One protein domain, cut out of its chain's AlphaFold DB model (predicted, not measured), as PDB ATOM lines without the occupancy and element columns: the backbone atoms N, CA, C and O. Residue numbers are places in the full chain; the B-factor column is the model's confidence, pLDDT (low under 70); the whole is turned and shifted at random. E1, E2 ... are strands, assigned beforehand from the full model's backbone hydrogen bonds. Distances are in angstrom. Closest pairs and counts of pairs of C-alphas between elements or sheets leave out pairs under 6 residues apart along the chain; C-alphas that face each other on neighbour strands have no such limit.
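Overview. This is residues 5 to 114 and 125 to 148 of the 205 residues of an uncharacterized protein of Ananas comosus var. bracteatus (UniProt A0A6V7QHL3). The chain winds in stacked turns, a flattened solenoid with two walls of strands face to face, E1, E4, E7, E10 and E12 in one and E2, E5, E8, E11 and E15 in the other, and a short third wall of E3, E6, E9 and residues 90 to 92 of E11 between them along one side. At one end of the stack the turns give way to two hairpins, E12 with E13 and E14 with E15, which extend the two long walls. The printed part has 134 residues, with no named helix and fifteen named strands, E1 to E15 in chain order, and its class is all strand. One sheet runs E1 E4 E7 E10 E12 E13 and is mixed, while the other nine strands form a branched sheet, its neighbours parallel but for the antiparallel E14 and E15. The whole is compact and rounded, with a radius of gyration of the C-alphas of 13.5 A and spans of 39 by 30 by 24 A.

Along the chain. Find C-alpha 5 at (150.793, 162.940, 95.733), where E1, residues 5 to 7, begins. From there come E2, residues 13 to 15, and E3, residues 18 to 20. Next read E4, residues 24 to 30, 14.7 A long, then E5, residues 36 to 38, and E6, residues 41 to 43. The next turn holds E7, residues 51 to 57, 16.0 A, E8, residues 60 to 65, 15.7 A, and E9, residues 68 to 70. After E10, residues 74 to 78, look for C-alpha 83 at (155.929, 154.808, 79.906): here E11, residues 83 to 92, begins, the longest strand with 10 residues and 21.6 A. E12, residues 97 to 102, measures 16.2 A, and E13, residues 105 to 109, 13.2 A. Beyond the cut lie E14, residues 128 to 133, 15.4 A, and E15, residues 137 to 143, 18.5 A, ending at C-alpha 143 (173.891, 170.417, 85.864).

Arrangement. The two sheets form a sandwich, two sheets face to face, with 78 pairs of C-alphas within 10 A and best planes 12 degrees apart. Both are twisted. In the first, start at edge strand E1, parallel to E4 at 19 degrees, with N 6 and O 28 2.8 A apart. E4 and E7 are parallel at 12 degrees, with N 29 to O 55 at 2.8 A, and E10 and E12 are parallel at 13 degrees, with N 75 to O 97 at 2.8 A. The hairpin E12 and E13 is antiparallel at 161 degrees, with N 100 to O 107 at 2.8 A. In the branched sheet, E8 runs on into E9 at 89 degrees, and E11 bends by 83 degrees at residue 89. Beside E11, E8 and E9 lie on one side and E15 on the other side. Look for N 64 and O 86, 2.8 A, between E8 and E11, and N 140 and O 87, 2.8 A, between E15 and E11. The hairpin E14 and E15 has N 129 and O 141 3.0 A apart. E12 and E15 are near each other, while E1 and E13 are apart.

Size, cuts and confidence. The two C-alphas farthest apart are those of Glu 8 and Asp 125, at 40.3 A. Residues 115 to 124 are not printed, and C-alphas 114 and 125 are 7.3 A apart across this cut, which falls in the link from E13 to E14. Of the links that are printed whole, E6 to E7 is short but not tight, and the others are tight. Mean pLDDT of the printed part is 80.4; 36 residues are under 70, among them residues 46 to 51, 125 to 136 and 141 to 148.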
ATOM      1  N   THR A   5     151.075 164.193  96.437       93.56
ATOM      2  CA  THR A   5     150.793 162.940  95.733       93.56
ATOM      3  C   THR A   5     149.681 163.166  94.722       93.56
ATOM      4  O   THR A   5     148.617 163.670  95.078       93.56
ATOM      5  N   ILE A   6     149.934 162.776  93.476       95.44
ATOM      6  CA  ILE A   6     148.943 162.632  92.412       95.44
ATOM      7  C   ILE A   6     148.793 161.136  92.159       95.44
ATOM      8  O   ILE A   6     149.773 160.470  91.824       95.44
ATOM      9  N   ALA A   7     147.591 160.611  92.363       96.00
ATOM     10  CA  ALA A   7     147.286 159.199  92.194       96.00
ATOM     11  C   ALA A   7     146.072 159.039  91.277       96.00
ATOM     12  O   ALA A   7     145.118 159.805  91.417       96.00
ATOM     13  N   GLU A   8     146.119 158.062  90.369       95.88
ATOM     14  CA  GLU A   8     144.967 157.621  89.560       95.88
ATOM     15  C   GLU A   8     144.222 158.788  88.896       95.88
ATOM     16  O   GLU A   8     143.001 158.916  88.973       95.88
ATOM     17  N   SER A   9     144.991 159.710  88.314       95.00
ATOM     18  CA  SER A   9     144.487 160.973  87.781       95.00
ATOM     19  C   SER A   9     144.951 161.196  86.351       95.00
ATOM     20  O   SER A   9     146.083 160.861  86.000       95.00
ATOM     21  N   ASP A  10     144.115 161.867  85.562       96.62
ATOM     22  CA  ASP A  10     144.401 162.166  84.163       96.62
ATOM     23  C   ASP A  10     144.525 163.676  83.917       96.62
ATOM     24  O   ASP A  10     143.784 164.476  84.489       96.62
ATOM     25  N   ASN A  11     145.422 164.067  83.008       96.81
ATOM     26  CA  ASN A  11     145.557 165.434  82.488       96.81
ATOM     27  C   ASN A  11     145.824 166.496  83.571       96.81
ATOM     28  O   ASN A  11     145.191 167.555  83.612       96.81
ATOM     29  N   ILE A  12     146.785 166.223  84.454       97.81
ATOM     30  CA  ILE A  12     147.130 167.107  85.572       97.81
ATOM     31  C   ILE A  12     148.278 168.046  85.199       97.81
ATOM     32  O   ILE A  12     149.339 167.607  84.762       97.81
ATOM     33  N   LEU A  13     148.111 169.345  85.462       96.81
ATOM     34  CA  LEU A  13     149.182 170.340  85.381       96.81
ATOM     35  C   LEU A  13     149.591 170.808  86.782       96.81
ATOM     36  O   LEU A  13     148.834 171.484  87.475       96.81
ATOM     37  N   ILE A  14     150.833 170.524  87.162       95.81
ATOM     38  CA  ILE A  14     151.494 171.094  88.336       95.81
ATOM     39  C   ILE A  14     152.425 172.204  87.852       95.81
ATOM     40  O   ILE A  14     153.436 171.930  87.205       95.81
ATOM     41  N   SER A  15     152.117 173.459  88.187       96.50
ATOM     42  CA  SER A  15     152.902 174.618  87.750       96.50
ATOM     43  C   SER A  15     153.409 175.455  88.924       96.50
ATOM     44  O   SER A  15     152.654 175.792  89.834       96.50
ATOM     45  N   GLY A  16     154.704 175.789  88.917       91.88
ATOM     46  CA  GLY A  16     155.318 176.730  89.863       91.88
ATOM     47  C   GLY A  16     155.398 176.256  91.320       91.88
ATOM     48  O   GLY A  16     155.739 177.046  92.205       91.88
ATOM     49  N   LEU A  17     155.099 174.981  91.587       92.19
ATOM     50  CA  LEU A  17     155.091 174.418  92.933       92.19
ATOM     51  C   LEU A  17     156.482 174.496  93.573       92.19
ATOM     52  O   LEU A  17     157.480 174.097  92.974       92.19
ATOM     53  N   SER A  18     156.545 174.976  94.814       91.25
ATOM     54  CA  SER A  18     157.779 175.003  95.602       91.25
ATOM     55  C   SER A  18     157.631 174.132  96.844       91.25
ATOM     56  O   SER A  18     156.692 174.315  97.614       91.25
ATOM     57  N   THR A  19     158.557 173.199  97.051       88.19
ATOM     58  CA  THR A  19     158.565 172.296  98.210       88.19
ATOM     59  C   THR A  19     159.937 172.298  98.880       88.19
ATOM     60  O   THR A  19     160.983 172.427  98.232       88.19
ATOM     61  N   VAL A  20     159.934 172.182 100.210       87.19
ATOM     62  CA  VAL A  20     161.141 172.275 101.037       87.19
ATOM     63  C   VAL A  20     161.133 171.169 102.090       87.19
ATOM     64  O   VAL A  20     160.140 171.029 102.797       87.19
ATOM     65  N   ASN A  21     162.239 170.424 102.197       80.50
ATOM     66  CA  ASN A  21     162.495 169.403 103.222       80.50
ATOM     67  C   ASN A  21     161.338 168.396 103.405       80.50
ATOM     68  O   ASN A  21     160.813 168.247 104.509       80.50
ATOM     69  N   SER A  22     160.910 167.739 102.321       76.12
ATOM     70  CA  SER A  22     159.982 166.607 102.435       76.12
ATOM     71  C   SER A  22     160.744 165.363 102.889       76.12
ATOM     72  O   SER A  22     161.850 165.135 102.410       76.12
ATOM     73  N   GLU A  23     160.163 164.563 103.783       71.19
ATOM     74  CA  GLU A  23     160.676 163.225 104.097       71.19
ATOM     75  C   GLU A  23     160.167 162.245 103.024       71.19
ATOM     76  O   GLU A  23     158.970 162.212 102.733       71.19
ATOM     77  N   GLY A  24     161.058 161.476 102.391       78.62
ATOM     78  CA  GLY A  24     160.706 160.559 101.300       78.62
ATOM     79  C   GLY A  24     160.699 161.238  99.930       78.62
ATOM     80  O   GLY A  24     161.722 161.358  99.262       78.62
ATOM     81  N   PHE A  25     159.523 161.677  99.483       82.62
ATOM     82  CA  PHE A  25     159.341 162.270  98.155       82.62
ATOM     83  C   PHE A  25     158.762 163.674  98.264       82.62
ATOM     84  O   PHE A  25     157.893 163.939  99.097       82.62
ATOM     85  N   HIS A  26     159.214 164.591  97.412       89.62
ATOM     86  CA  HIS A  26     158.588 165.910  97.323       89.62
ATOM     87  C   HIS A  26     157.311 165.874  96.477       89.62
ATOM     88  O   HIS A  26     156.301 166.465  96.867       89.62
ATOM     89  N   ILE A  27     157.357 165.181  95.339       92.56
ATOM     90  CA  ILE A  27     156.215 164.946  94.452       92.56
ATOM     91  C   ILE A  27     156.183 163.456  94.108       92.56
ATOM     92  O   ILE A  27     157.200 162.910  93.689       92.56
ATOM     93  N   SER A  28     155.027 162.816  94.260       94.25
ATOM     94  CA  SER A  28     154.775 161.440  93.830       94.25
ATOM     95  C   SER A  28     153.660 161.421  92.786       94.25
ATOM     96  O   SER A  28     152.612 162.031  92.997       94.25
ATOM     97  N   ILE A  29     153.897 160.751  91.661       95.75
ATOM     98  CA  ILE A  29     152.946 160.550  90.566       95.75
ATOM     99  C   ILE A  29     152.762 159.044  90.403       95.75
ATOM    100  O   ILE A  29     153.719 158.328  90.107       95.75
ATOM    101  N   PHE A  30     151.540 158.569  90.610       95.94
ATOM    102  CA  PHE A  30     151.222 157.148  90.648       95.94
ATOM    103  C   PHE A  30     149.968 156.846  89.830       95.94
ATOM    104  O   PHE A  30     148.971 157.555  89.955       95.94
ATOM    105  N   GLY A  31     149.985 155.800  89.002       95.81
ATOM    106  CA  GLY A  31     148.773 155.346  88.307       95.81
ATOM    107  C   GLY A  31     148.130 156.397  87.393       95.81
ATOM    108  O   GLY A  31     146.926 156.345  87.191       95.81
ATOM    109  N   SER A  32     148.877 157.407  86.942       97.00
ATOM    110  CA  SER A  32     148.317 158.626  86.340       97.00
ATOM    111  C   SER A  32     148.684 158.756  84.862       97.00
ATOM    112  O   SER A  32     149.737 158.272  84.439       97.00
ATOM    113  N   ASN A  33     147.859 159.453  84.081       97.25
ATOM    114  CA  ASN A  33     148.102 159.684  82.657       97.25
ATOM    115  C   ASN A  33     148.140 161.182  82.310       97.25
ATOM    116  O   ASN A  33     147.321 161.968  82.780       97.25
ATOM    117  N   GLY A  34     149.076 161.612  81.466       96.69
ATOM    118  CA  GLY A  34     149.108 162.994  80.975       96.69
ATOM    119  C   GLY A  34     149.442 164.021  82.063       96.69
ATOM    120  O   GLY A  34     148.796 165.065  82.164       96.69
ATOM    121  N   VAL A  35     150.433 163.736  82.911       97.81
ATOM    122  CA  VAL A  35     150.837 164.642  84.000       97.81
ATOM    123  C   VAL A  35     151.981 165.545  83.553       97.81
ATOM    124  O   VAL A  35     153.050 165.077  83.171       97.81
ATOM    125  N   THR A  36     151.801 166.859  83.663       97.56
ATOM    126  CA  THR A  36     152.845 167.853  83.393       97.56
ATOM    127  C   THR A  36     153.280 168.544  84.678       97.56
ATOM    128  O   THR A  36     152.491 169.222  85.331       97.56
ATOM    129  N   VAL A  37     154.564 168.441  85.012       96.94
ATOM    130  CA  VAL A  37     155.217 169.190  86.088       96.94
ATOM    131  C   VAL A  37     156.118 170.255  85.476       96.94
ATOM    132  O   VAL A  37     157.150 169.951  84.874       96.94
ATOM    133  N   GLN A  38     155.757 171.522  85.653       96.19
ATOM    134  CA  GLN A  38     156.475 172.653  85.081       96.19
ATOM    135  C   GLN A  38     156.900 173.667  86.143       96.19
ATOM    136  O   GLN A  38     156.103 174.126  86.960       96.19
ATOM    137  N   GLY A  39     158.164 174.091  86.098       94.38
ATOM    138  CA  GLY A  39     158.630 175.201  86.933       94.38
ATOM    139  C   GLY A  39     158.715 174.866  88.422       94.38
ATOM    140  O   GLY A  39     158.685 175.779  89.249       94.38
ATOM    141  N   ALA A  40     158.800 173.581  88.776       93.56
ATOM    142  CA  ALA A  40     158.858 173.156  90.166       93.56
ATOM    143  C   ALA A  40     160.197 173.549  90.809       93.56
ATOM    144  O   ALA A  40     161.256 173.494  90.176       93.56
ATOM    145  N   LYS A  41     160.165 173.935  92.086       92.44
ATOM    146  CA  LYS A  41     161.349 174.261  92.892       92.44
ATOM    147  C   LYS A  41     161.391 173.361  94.116       92.44
ATOM    148  O   LYS A  41     160.647 173.561  95.071       92.44
ATOM    149  N   ILE A  42     162.274 172.377  94.077       89.88
ATOM    150  CA  ILE A  42     162.420 171.365  95.118       89.88
ATOM    151  C   ILE A  42     163.760 171.579  95.813       89.88
ATOM    152  O   ILE A  42     164.805 171.645  95.159       89.88
ATOM    153  N   THR A  43     163.730 171.680  97.139       87.25
ATOM    154  CA  THR A  43     164.934 171.874  97.956       87.25
ATOM    155  C   THR A  43     164.884 171.012  99.209       87.25
ATOM    156  O   THR A  43     163.960 171.137 100.001       87.25
ATOM    157  N   ALA A  44     165.900 170.188  99.422       80.00
ATOM    158  CA  ALA A  44     166.136 169.469 100.666       80.00
ATOM    159  C   ALA A  44     167.569 169.720 101.148       80.00
ATOM    160  O   ALA A  44     168.447 170.127 100.377       80.00
ATOM    161  N   LEU A  45     167.814 169.485 102.436       73.94
ATOM    162  CA  LEU A  45     169.170 169.480 102.975       73.94
ATOM    163  C   LEU A  45     169.995 168.373 102.302       73.94
ATOM    164  O   LEU A  45     169.510 167.268 102.082       73.94
ATOM    165  N   SER A  46     171.268 168.658 102.016       63.28
ATOM    166  CA  SER A  46     172.173 167.753 101.284       63.28
ATOM    167  C   SER A  46     172.412 166.400 101.953       63.28
ATOM    168  O   SER A  46     172.927 165.493 101.312       63.28
ATOM    169  N   ASN A  47     172.079 166.289 103.237       63.16
ATOM    170  CA  ASN A  47     172.342 165.124 104.074       63.16
ATOM    171  C   ASN A  47     171.038 164.393 104.422       63.16
ATOM    172  O   ASN A  47     171.055 163.519 105.280       63.16
ATOM    173  N   SER A  48     169.909 164.819 103.844       61.56
ATOM    174  CA  SER A  48     168.601 164.251 104.140       61.56
ATOM    175  C   SER A  48     168.507 162.876 103.478       61.56
ATOM    176  O   SER A  48     168.491 162.820 102.243       61.56
ATOM    177  N   PRO A  49     168.460 161.779 104.257       57.50
ATOM    178  CA  PRO A  49     168.254 160.458 103.692       57.50
ATOM    179  C   PRO A  49     166.890 160.414 102.996       57.50
ATOM    180  O   PRO A  49     165.932 161.021 103.478       57.50
ATOM    181  N   ASN A  50     166.821 159.702 101.871       59.31
ATOM    182  CA  ASN A  50     165.585 159.356 101.168       59.31
ATOM    183  C   ASN A  50     164.777 160.596 100.758       59.31
ATOM    184  O   ASN A  50     163.653 160.774 101.210       59.31
ATOM    185  N   THR A  51     165.366 161.489  99.961       66.62
ATOM    186  CA  THR A  51     164.662 162.667  99.427       66.62
ATOM    187  C   THR A  51     164.663 162.630  97.906       66.62
ATOM    188  O   THR A  51     165.425 163.357  97.272       66.62
ATOM    189  N   ASP A  52     163.827 161.792  97.289       78.88
ATOM    190  CA  ASP A  52     163.661 161.915  95.839       78.88
ATOM    191  C   ASP A  52     162.853 163.183  95.543       78.88
ATOM    192  O   ASP A  52     161.902 163.548  96.248       78.88
ATOM    193  N   GLY A  53     163.238 163.892  94.486       88.12
ATOM    194  CA  GLY A  53     162.515 165.079  94.052       88.12
ATOM    195  C   GLY A  53     161.133 164.713  93.522       88.12
ATOM    196  O   GLY A  53     160.110 165.044  94.120       88.12
ATOM    197  N   ILE A  54     161.111 164.040  92.376       92.50
ATOM    198  CA  ILE A  54     159.879 163.616  91.713       92.50
ATOM    199  C   ILE A  54     159.941 162.107  91.516       92.50
ATOM    200  O   ILE A  54     160.811 161.625  90.792       92.50
ATOM    201  N   HIS A  55     159.021 161.383  92.141       93.44
ATOM    202  CA  HIS A  55     158.836 159.955  91.933       93.44
ATOM    203  C   HIS A  55     157.677 159.716  90.961       93.44
ATOM    204  O   HIS A  55     156.611 160.308  91.119       93.44
ATOM    205  N   ILE A  56     157.885 158.876  89.949       93.81
ATOM    206  CA  ILE A  56     156.892 158.539  88.922       93.81
ATOM    207  C   ILE A  56     156.787 157.018  88.852       93.81
ATOM    208  O   ILE A  56     157.795 156.366  88.606       93.81
ATOM    209  N   GLN A  57     155.599 156.446  89.024       93.19
ATOM    210  CA  GLN A  57     155.387 154.999  88.959       93.19
ATOM    211  C   GLN A  57     154.038 154.658  88.313       93.19
ATOM    212  O   GLN A  57     153.064 155.391  88.491       93.19
ATOM    213  N   MET A  58     153.969 153.548  87.566       93.00
ATOM    214  CA  MET A  58     152.742 153.066  86.906       93.00
ATOM    215  C   MET A  58     151.976 154.165  86.151       93.00
ATOM    216  O   MET A  58     150.756 154.230  86.204       93.00
ATOM    217  N   SER A  59     152.700 155.081  85.510       94.75
ATOM    218  CA  SER A  59     152.118 156.272  84.884       94.75
ATOM    219  C   SER A  59     152.514 156.382  83.413       94.75
ATOM    220  O   SER A  59     153.557 155.873  82.999       94.75
ATOM    221  N   SER A  60     151.711 157.065  82.608       94.62
ATOM    222  CA  SER A  60     152.006 157.318  81.193       94.62
ATOM    223  C   SER A  60     151.960 158.803  80.861       94.62
ATOM    224  O   SER A  60     151.320 159.592  81.555       94.62
ATOM    225  N   ASP A  61     152.668 159.185  79.799       95.38
ATOM    226  CA  ASP A  61     152.647 160.541  79.242       95.38
ATOM    227  C   ASP A  61     152.999 161.617  80.286       95.38
ATOM    228  O   ASP A  61     152.282 162.600  80.484       95.38
ATOM    229  N   VAL A  62     154.122 161.421  80.986       95.94
ATOM    230  CA  VAL A  62     154.576 162.332  82.046       95.94
ATOM    231  C   VAL A  62     155.643 163.287  81.520       95.94
ATOM    232  O   VAL A  62     156.693 162.864  81.036       95.94
ATOM    233  N   ILE A  63     155.409 164.590  81.669       95.31
ATOM    234  CA  ILE A  63     156.333 165.650  81.261       95.31
ATOM    235  C   ILE A  63     156.854 166.373  82.500       95.31
ATOM    236  O   ILE A  63     156.084 166.933  83.273       95.31
ATOM    237  N   VAL A  64     158.172 166.446  82.660       93.56
ATOM    238  CA  VAL A  64     158.827 167.265  83.682       93.56
ATOM    239  C   VAL A  64     159.722 168.289  82.992       93.56
ATOM    240  O   VAL A  64     160.687 167.931  82.317       93.56
ATOM    241  N   THR A  65     159.424 169.580  83.156       92.94
ATOM    242  CA  THR A  65     160.148 170.652  82.459       92.94
ATOM    243  C   THR A  65     160.452 171.867  83.325       92.94
ATOM    244  O   THR A  65     159.670 172.266  84.187       92.94
ATOM    245  N   SER A  66     161.569 172.536  83.030       92.31
ATOM    246  CA  SER A  66     161.918 173.856  83.588       92.31
ATOM    247  C   SER A  66     161.977 173.885  85.121       92.31
ATOM    248  O   SER A  66     161.711 174.915  85.740       92.31
ATOM    249  N   SER A  67     162.298 172.751  85.736       91.19
ATOM    250  CA  SER A  67     162.272 172.563  87.186       91.19
ATOM    251  C   SER A  67     163.680 172.634  87.781       91.19
ATOM    252  O   SER A  67     164.666 172.275  87.141       91.19
ATOM    253  N   SER A  68     163.790 173.098  89.023       90.25
ATOM    254  CA  SER A  68     165.036 173.131  89.792       90.25
ATOM    255  C   SER A  68     164.910 172.194  90.981       90.25
ATOM    256  O   SER A  68     164.149 172.480  91.903       90.25
ATOM    257  N   ILE A  69     165.687 171.114  90.983       88.75
ATOM    258  CA  ILE A  69     165.592 170.040  91.971       88.75
ATOM    259  C   ILE A  69     166.933 169.899  92.680       88.75
ATOM    260  O   ILE A  69     167.961 169.606  92.070       88.75
ATOM    261  N   LYS A  70     166.936 170.168  93.983       86.69
ATOM    262  CA  LYS A  70     168.122 170.110  94.838       86.69
ATOM    263  C   LYS A  70     167.809 169.229  96.033       86.69
ATOM    264  O   LYS A  70     167.298 169.720  97.033       86.69
ATOM    265  N   THR A  71     168.105 167.946  95.905       83.31
ATOM    266  CA  THR A  71     167.843 166.940  96.934       83.31
ATOM    267  C   THR A  71     169.113 166.185  97.327       83.31
ATOM    268  O   THR A  71     170.180 166.408  96.739       83.31
ATOM    269  N   GLY A  72     169.007 165.347  98.362       77.19
ATOM    270  CA  GLY A  72     170.076 164.445  98.791       77.19
ATOM    271  C   GLY A  72     170.171 163.158  97.965       77.19
ATOM    272  O   GLY A  72     171.245 162.566  97.941       77.19
ATOM    273  N   ASP A  73     169.093 162.757  97.276       81.62
ATOM    274  CA  ASP A  73     168.998 161.485  96.541       81.62
ATOM    275  C   ASP A  73     168.745 161.702  95.036       81.62
ATOM    276  O   ASP A  73     169.484 162.468  94.416       81.62
ATOM    277  N   ASP A  74     167.739 161.089  94.407       85.12
ATOM    278  CA  ASP A  74     167.454 161.282  92.981       85.12
ATOM    279  C   ASP A  74     166.648 162.560  92.709       85.12
ATOM    280  O   ASP A  74     165.716 162.926  93.427       85.12
ATOM    281  N   CYS A  75     166.981 163.265  91.626       87.00
ATOM    282  CA  CYS A  75     166.188 164.400  91.161       87.00
ATOM    283  C   CYS A  75     164.848 163.921  90.605       87.00
ATOM    284  O   CYS A  75     163.805 164.541  90.825       87.00
ATOM    285  N   THR A  76     164.882 162.816  89.869       88.62
ATOM    286  CA  THR A  76     163.689 162.158  89.351       88.62
ATOM    287  C   THR A  76     163.916 160.658  89.370       88.62
ATOM    288  O   THR A  76     164.911 160.179  88.824       88.62
ATOM    289  N   SER A  77     163.000 159.932  89.998       90.12
ATOM    290  CA  SER A  77     162.994 158.479  90.032       90.12
ATOM    291  C   SER A  77     161.783 157.948  89.273       90.12
ATOM    292  O   SER A  77     160.655 158.385  89.482       90.12
ATOM    293  N   ILE A  78     162.033 157.025  88.350       89.62
ATOM    294  CA  ILE A  78     161.020 156.404  87.498       89.62
ATOM    295  C   ILE A  78     160.934 154.931  87.889       89.62
ATOM    296  O   ILE A  78     161.917 154.203  87.776       89.62
ATOM    297  N   GLY A  79     159.781 154.507  88.387       88.75
ATOM    298  CA  GLY A  79     159.462 153.132  88.737       88.75
ATOM    299  C   GLY A  79     158.848 152.350  87.577       88.75
ATOM    300  O   GLY A  79     158.519 152.897  86.519       88.75
ATOM    301  N   GLU A  80     158.656 151.055  87.810       87.81
ATOM    302  CA  GLU A  80     158.074 150.131  86.838       87.81
ATOM    303  C   GLU A  80     156.640 150.505  86.434       87.81
ATOM    304  O   GLU A  80     155.950 151.283  87.101       87.81
ATOM    305  N   GLY A  81     156.199 149.963  85.296       87.62
ATOM    306  CA  GLY A  81     154.894 150.280  84.710       87.62
ATOM    307  C   GLY A  81     154.797 151.700  84.145       87.62
ATOM    308  O   GLY A  81     153.725 152.093  83.698       87.62
ATOM    309  N   THR A  82     155.890 152.469  84.152       90.06
ATOM    310  CA  THR A  82     155.913 153.835  83.623       90.06
ATOM    311  C   THR A  82     156.323 153.860  82.152       90.06
ATOM    312  O   THR A  82     157.280 153.191  81.747       90.06
ATOM    313  N   SER A  83     155.634 154.657  81.335       89.75
ATOM    314  CA  SER A  83     155.929 154.808  79.906       89.75
ATOM    315  C   SER A  83     155.798 156.256  79.423       89.75
ATOM    316  O   SER A  83     155.175 157.085  80.075       89.75
ATOM    317  N   ASN A  84     156.442 156.566  78.294       90.94
ATOM    318  CA  ASN A  84     156.476 157.892  77.668       90.94
ATOM    319  C   ASN A  84     156.765 159.052  78.644       90.94
ATOM    320  O   ASN A  84     155.938 159.936  78.865       90.94
ATOM    321  N   VAL A  85     157.961 159.043  79.240       90.50
ATOM    322  CA  VAL A  85     158.404 160.096  80.164       90.50
ATOM    323  C   VAL A  85     159.351 161.056  79.453       90.50
ATOM    324  O   VAL A  85     160.392 160.654  78.919       90.50
ATOM    325  N   TRP A  86     159.019 162.344  79.498       90.62
ATOM    326  CA  TRP A  86     159.826 163.424  78.945       90.62
ATOM    327  C   TRP A  86     160.355 164.340  80.044       90.62
ATOM    328  O   TRP A  86     159.600 165.022  80.729       90.62
ATOM    329  N   ILE A  87     161.672 164.396  80.183       88.69
ATOM    330  CA  ILE A  87     162.373 165.215  81.170       88.69
ATOM    331  C   ILE A  87     163.234 166.220  80.405       88.69
ATOM    332  O   ILE A  87     164.160 165.829  79.696       88.69
ATOM    333  N   GLU A  88     162.966 167.517  80.547       86.38
ATOM    334  CA  GLU A  88     163.759 168.555  79.881       86.38
ATOM    335  C   GLU A  88     164.033 169.794  80.736       86.38
ATOM    336  O   GLU A  88     163.252 170.168  81.606       86.38
ATOM    337  N   LYS A  89     165.144 170.491  80.458       85.62
ATOM    338  CA  LYS A  89     165.485 171.779  81.099       85.62
ATOM    339  C   LYS A  89     165.443 171.706  82.628       85.62
ATOM    340  O   LYS A  89     165.052 172.664  83.298       85.62
ATOM    341  N   ILE A  90     165.810 170.554  83.177       84.81
ATOM    342  CA  ILE A  90     165.817 170.347  84.619       84.81
ATOM    343  C   ILE A  90     167.201 170.680  85.134       84.81
ATOM    344  O   ILE A  90     168.201 170.201  84.600       84.81
ATOM    345  N   ASN A  91     167.246 171.508  86.170       84.81
ATOM    346  CA  ASN A  91     168.459 171.764  86.911       84.81
ATOM    347  C   ASN A  91     168.542 170.790  88.088       84.81
ATOM    348  O   ASN A  91     167.869 170.988  89.104       84.81
ATOM    349  N   CYS A  92     169.358 169.752  87.931       79.56
ATOM    350  CA  CYS A  92     169.621 168.787  88.988       79.56
ATOM    351  C   CYS A  92     170.857 169.237  89.789       79.56
ATOM    352  O   CYS A  92     171.952 169.399  89.242       79.56
ATOM    353  N   GLY A  93     170.648 169.537  91.078       75.19
ATOM    354  CA  GLY A  93     171.692 169.892  92.048       75.19
ATOM    355  C   GLY A  93     172.554 168.686  92.425       75.19
ATOM    356  O   GLY A  93     172.631 167.749  91.662       75.19
ATOM    357  N   THR A  94     173.181 168.654  93.608       65.69
ATOM    358  CA  THR A  94     174.147 167.609  94.063       65.69
ATOM    359  C   THR A  94     173.611 166.185  94.241       65.69
ATOM    360  O   THR A  94     174.292 165.362  94.844       65.69
ATOM    361  N   SER A  95     172.423 165.936  93.726       66.88
ATOM    362  CA  SER A  95     171.712 164.677  93.742       66.88
ATOM    363  C   SER A  95     172.416 163.619  92.874       66.88
ATOM    364  O   SER A  95     173.317 163.909  92.078       66.88
ATOM    365  N   HIS A  96     171.969 162.383  93.042       72.44
ATOM    366  CA  HIS A  96     172.293 161.211  92.248       72.44
ATOM    367  C   HIS A  96     171.897 161.280  90.762       72.44
ATOM    368  O   HIS A  96     172.401 160.490  89.966       72.44
ATOM    369  N   GLY A  97     171.092 162.264  90.351       79.31
ATOM    370  CA  GLY A  97     170.667 162.422  88.962       79.31
ATOM    371  C   GLY A  97     169.284 161.830  88.708       79.31
ATOM    372  O   GLY A  97     168.353 162.083  89.471       79.31
ATOM    373  N   ILE A  98     169.129 161.126  87.586       83.44
ATOM    374  CA  ILE A  98     167.860 160.512  87.178       83.44
ATOM    375  C   ILE A  98     168.023 158.996  87.244       83.44
ATOM    376  O   ILE A  98     168.889 158.434  86.573       83.44
ATOM    377  N   ARG A  99     167.163 158.329  88.009       85.56
ATOM    378  CA  ARG A  99     167.093 156.865  88.093       85.56
ATOM    379  C   ARG A  99     165.834 156.381  87.387       85.56
ATOM    380  O   ARG A  99     164.759 156.933  87.608       85.56
ATOM    381  N   ALA A 100     165.949 155.335  86.579       83.38
ATOM    382  CA  ALA A 100     164.800 154.658  85.997       83.38
ATOM    383  C   ALA A 100     164.906 153.140  86.142       83.38
ATOM    384  O   ALA A 100     165.907 152.532  85.769       83.38
ATOM    385  N   LEU A 101     163.833 152.543  86.645       80.50
ATOM    386  CA  LEU A 101     163.597 151.112  86.705       80.50
ATOM    387  C   LEU A 101     162.627 150.755  85.579       80.50
ATOM    388  O   LEU A 101     161.450 151.105  85.615       80.50
ATOM    389  N   THR A 102     163.138 150.081  84.550       67.62
ATOM    390  CA  THR A 102     162.356 149.664  83.382       67.62
ATOM    391  C   THR A 102     162.430 148.151  83.231       67.62
ATOM    392  O   THR A 102     163.520 147.620  83.018       67.62
ATOM    393  N   ASN A 103     161.289 147.459  83.310       67.50
ATOM    394  CA  ASN A 103     161.169 146.002  83.134       67.50
ATOM    395  C   ASN A 103     162.204 145.194  83.952       67.50
ATOM    396  O   ASN A 103     162.922 144.371  83.386       67.50
ATOM    397  N   GLY A 104     162.351 145.474  85.251       66.56
ATOM    398  CA  GLY A 104     163.328 144.799  86.113       66.56
ATOM    399  C   GLY A 104     164.797 145.191  85.903       66.56
ATOM    400  O   GLY A 104     165.670 144.625  86.555       66.56
ATOM    401  N   SER A 105     165.100 146.149  85.018       70.44
ATOM    402  CA  SER A 105     166.454 146.691  84.836       70.44
ATOM    403  C   SER A 105     166.564 148.113  85.378       70.44
ATOM    404  O   SER A 105     165.761 148.984  85.035       70.44
ATOM    405  N   GLU A 106     167.575 148.353  86.214       74.56
ATOM    406  CA  GLU A 106     167.902 149.682  86.720       74.56
ATOM    407  C   GLU A 106     168.900 150.379  85.798       74.56
ATOM    408  O   GLU A 106     169.974 149.860  85.489       74.56
ATOM    409  N   GLN A 107     168.547 151.584  85.369       75.00
ATOM    410  CA  GLN A 107     169.419 152.479  84.632       75.00
ATOM    411  C   GLN A 107     169.502 153.806  85.369       75.00
ATOM    412  O   GLN A 107     168.490 154.419  85.715       75.00
ATOM    413  N   ARG A 108     170.729 154.271  85.577       74.75
ATOM    414  CA  ARG A 108     170.996 155.512  86.289       74.75
ATOM    415  C   ARG A 108     171.758 156.463  85.393       74.75
ATOM    416  O   ARG A 108     172.842 156.160  84.895       74.75
ATOM    417  N   ILE A 109     171.160 157.621  85.191       70.75
ATOM    418  CA  ILE A 109     171.799 158.754  84.564       70.75
ATOM    419  C   ILE A 109     172.413 159.598  85.671       70.75
ATOM    420  O   ILE A 109     171.736 160.367  86.358       70.75
ATOM    421  N   GLU A 110     173.728 159.509  85.769       66.06
ATOM    422  CA  GLU A 110     174.518 160.336  86.669       66.06
ATOM    423  C   GLU A 110     175.285 161.409  85.890       66.06
ATOM    424  O   GLU A 110     175.286 161.474  84.654       66.06
ATOM    425  N   LYS A 111     176.029 162.253  86.608       58.41
ATOM    426  CA  LYS A 111     177.030 163.102  85.963       58.41
ATOM    427  C   LYS A 111     178.055 162.264  85.207       58.41
ATOM    428  O   LYS A 111     179.020 161.766  85.787       58.41
ATOM    429  N   ARG A 112     177.986 162.266  83.880       51.78
ATOM    430  CA  ARG A 112     179.150 161.901  83.073       51.78
ATOM    431  C   ARG A 112     180.055 163.118  82.904       51.78
ATOM    432  O   ARG A 112     179.817 163.978  82.058       51.78
ATOM    433  N   HIS A 113     181.163 163.162  83.646       50.22
ATOM    434  CA  HIS A 113     182.328 163.917  83.185       50.22
ATOM    435  C   HIS A 113     182.825 163.244  81.899       50.22
ATOM    436  O   HIS A 113     183.555 162.255  81.958       50.22
ATOM    437  N   ARG A 114     182.449 163.757  80.719       46.09
ATOM    438  CA  ARG A 114     183.151 163.388  79.482       46.09
ATOM    439  C   ARG A 114     184.603 163.845  79.629       46.09
ATOM    440  O   ARG A 114     184.923 165.008  79.393       46.09
ATOM    441  N   ASP A 125     183.152 170.248  79.413       48.09
ATOM    442  CA  ASP A 125     181.943 170.589  80.145       48.09
ATOM    443  C   ASP A 125     180.826 171.234  79.306       48.09
ATOM    444  O   ASP A 125     180.543 172.430  79.418       48.09
ATOM    445  N   ARG A 126     180.083 170.427  78.542       43.97
ATOM    446  CA  ARG A 126     178.664 170.749  78.327       43.97
ATOM    447  C   ARG A 126     177.904 170.299  79.581       43.97
ATOM    448  O   ARG A 126     178.036 169.135  79.945       43.97
ATOM    449  N   PRO A 127     177.180 171.197  80.275       51.94
ATOM    450  CA  PRO A 127     176.381 170.832  81.446       51.94
ATOM    451  C   PRO A 127     175.136 170.017  81.067       51.94
ATOM    452  O   PRO A 127     174.475 169.510  81.963       51.94
ATOM    453  N   CYS A 128     174.872 169.883  79.765       49.34
ATOM    454  CA  CYS A 128     173.728 169.205  79.196       49.34
ATOM    455  C   CYS A 128     174.037 167.711  79.056       49.34
ATOM    456  O   CYS A 128     174.781 167.312  78.153       49.34
ATOM    457  N   GLY A 129     173.489 166.886  79.939       58.59
ATOM    458  CA  GLY A 129     173.380 165.464  79.658       58.59
ATOM    459  C   GLY A 129     172.112 165.219  78.844       58.59
ATOM    460  O   GLY A 129     171.065 165.794  79.136       58.59
ATOM    461  N   ALA A 130     172.226 164.438  77.774       55.09
ATOM    462  CA  ALA A 130     171.087 163.935  77.022       55.09
ATOM    463  C   ALA A 130     171.292 162.433  76.855       55.09
ATOM    464  O   ALA A 130     172.252 162.006  76.209       55.09
ATOM    465  N   GLU A 131     170.432 161.642  77.477       64.12
ATOM    466  CA  GLU A 131     170.534 160.186  77.480       64.12
ATOM    467  C   GLU A 131     169.120 159.619  77.363       64.12
ATOM    468  O   GLU A 131     168.159 160.119  77.956       64.12
ATOM    469  N   LYS A 132     168.984 158.628  76.484       59.41
ATOM    470  CA  LYS A 132     167.746 157.881  76.309       59.41
ATOM    471  C   LYS A 132     167.812 156.714  77.288       59.41
ATOM    472  O   LYS A 132     168.748 155.925  77.185       59.41
ATOM    473  N   ILE A 133     166.858 156.619  78.214       64.75
ATOM    474  CA  ILE A 133     166.782 155.485  79.143       64.75
ATOM    475  C   ILE A 133     165.715 154.520  78.640       64.75
ATOM    476  O   ILE A 133     164.525 154.845  78.600       64.75
ATOM    477  N   GLY A 134     166.147 153.339  78.202       61.81
ATOM    478  CA  GLY A 134     165.255 152.365  77.571       61.81
ATOM    479  C   GLY A 134     164.520 152.920  76.338       61.81
ATOM    480  O   GLY A 134     164.972 153.852  75.671       61.81
ATOM    481  N   ALA A 135     163.374 152.329  75.994       57.00
ATOM    482  CA  ALA A 135     162.575 152.772  74.847       57.00
ATOM    483  C   ALA A 135     161.769 154.057  75.125       57.00
ATOM    484  O   ALA A 135     161.490 154.802  74.186       57.00
ATOM    485  N   ASN A 136     161.458 154.328  76.400       68.69
ATOM    486  CA  ASN A 136     160.302 155.136  76.802       68.69
ATOM    487  C   ASN A 136     160.639 156.400  77.606       68.69
ATOM    488  O   ASN A 136     159.724 157.154  77.926       68.69
ATOM    489  N   VAL A 137     161.907 156.639  77.956       73.19
ATOM    490  CA  VAL A 137     162.316 157.818  78.732       73.19
ATOM    491  C   VAL A 137     163.328 158.633  77.942       73.19
ATOM    492  O   VAL A 137     164.369 158.128  77.503       73.19
ATOM    493  N   ARG A 138     163.049 159.929  77.797       80.50
ATOM    494  CA  ARG A 138     163.987 160.900  77.239       80.50
ATOM    495  C   ARG A 138     164.287 161.971  78.272       80.50
ATOM    496  O   ARG A 138     163.384 162.675  78.706       80.50
ATOM    497  N   ALA A 139     165.565 162.110  78.613       72.25
ATOM    498  CA  ALA A 139     166.032 163.104  79.565       72.25
ATOM    499  C   ALA A 139     167.045 164.060  78.920       72.25
ATOM    500  O   ALA A 139     168.008 163.623  78.289       72.25
ATOM    501  N   ILE A 140     166.824 165.364  79.093       71.56
ATOM    502  CA  ILE A 140     167.743 166.460  78.771       71.56
ATOM    503  C   ILE A 140     167.833 167.356  80.010       71.56
ATOM    504  O   ILE A 140     166.875 168.043  80.360       71.56
ATOM    505  N   TRP A 141     168.976 167.385  80.680       68.62
ATOM    506  CA  TRP A 141     169.130 168.141  81.926       68.62
ATOM    507  C   TRP A 141     170.403 168.968  81.910       68.62
ATOM    508  O   TRP A 141     171.394 168.571  81.303       68.62
ATOM    509  N   ASP A 142     170.371 170.096  82.614       66.56
ATOM    510  CA  ASP A 142     171.553 170.894  82.897       66.56
ATOM    511  C   ASP A 142     172.009 170.645  84.335       66.56
ATOM    512  O   ASP A 142     171.212 170.571  85.271       66.56
ATOM    513  N   TRP A 143     173.319 170.537  84.528       64.38
ATOM    514  CA  TRP A 143     173.891 170.417  85.864       64.38
ATOM    515  C   TRP A 143     174.188 171.780  86.518       64.38
ATOM    516  O   TRP A 143     174.933 172.594  85.952       64.38
ATOM    517  N   ASP A 144     173.744 171.994  87.768       64.19
ATOM    518  CA  ASP A 144     174.090 173.192  88.551       64.19
ATOM    519  C   ASP A 144     175.585 173.222  88.937       64.19
ATOM    520  O   ASP A 144     176.019 172.656  89.950       64.19
ATOM    521  N   ARG A 145     176.417 173.939  88.171       58.00
ATOM    522  CA  ARG A 145     177.838 174.146  88.522       58.00
ATOM    523  C   ARG A 145     178.069 175.157  89.648       58.00
ATOM    524  O   ARG A 145     179.211 175.304  90.096       58.00
ATOM    525  N   SER A 146     177.044 175.872  90.126       57.62
ATOM    526  CA  SER A 146     177.227 176.861  91.200       57.62
ATOM    527  C   SER A 146     177.726 176.218  92.501       57.62
ATOM    528  O   SER A 146     178.574 176.796  93.178       57.62
ATOM    529  N   LEU A 147     177.311 174.980  92.787       51.53
ATOM    530  CA  LEU A 147     177.711 174.238  93.989       51.53
ATOM    531  C   LEU A 147     179.140 173.663  93.909       51.53
ATOM    532  O   LEU A 147     179.812 173.533  94.933       51.53
ATOM    533  N   GLU A 148     179.663 173.382  92.711       55.12
ATOM    534  CA  GLU A 148     181.058 172.938  92.533       55.12
ATOM    535  C   GLU A 148     182.066 174.055  92.823       55.12
ATOM    536  O   GLU A 148     183.134 173.805  93.391       55.12
TER     537      GLU A 148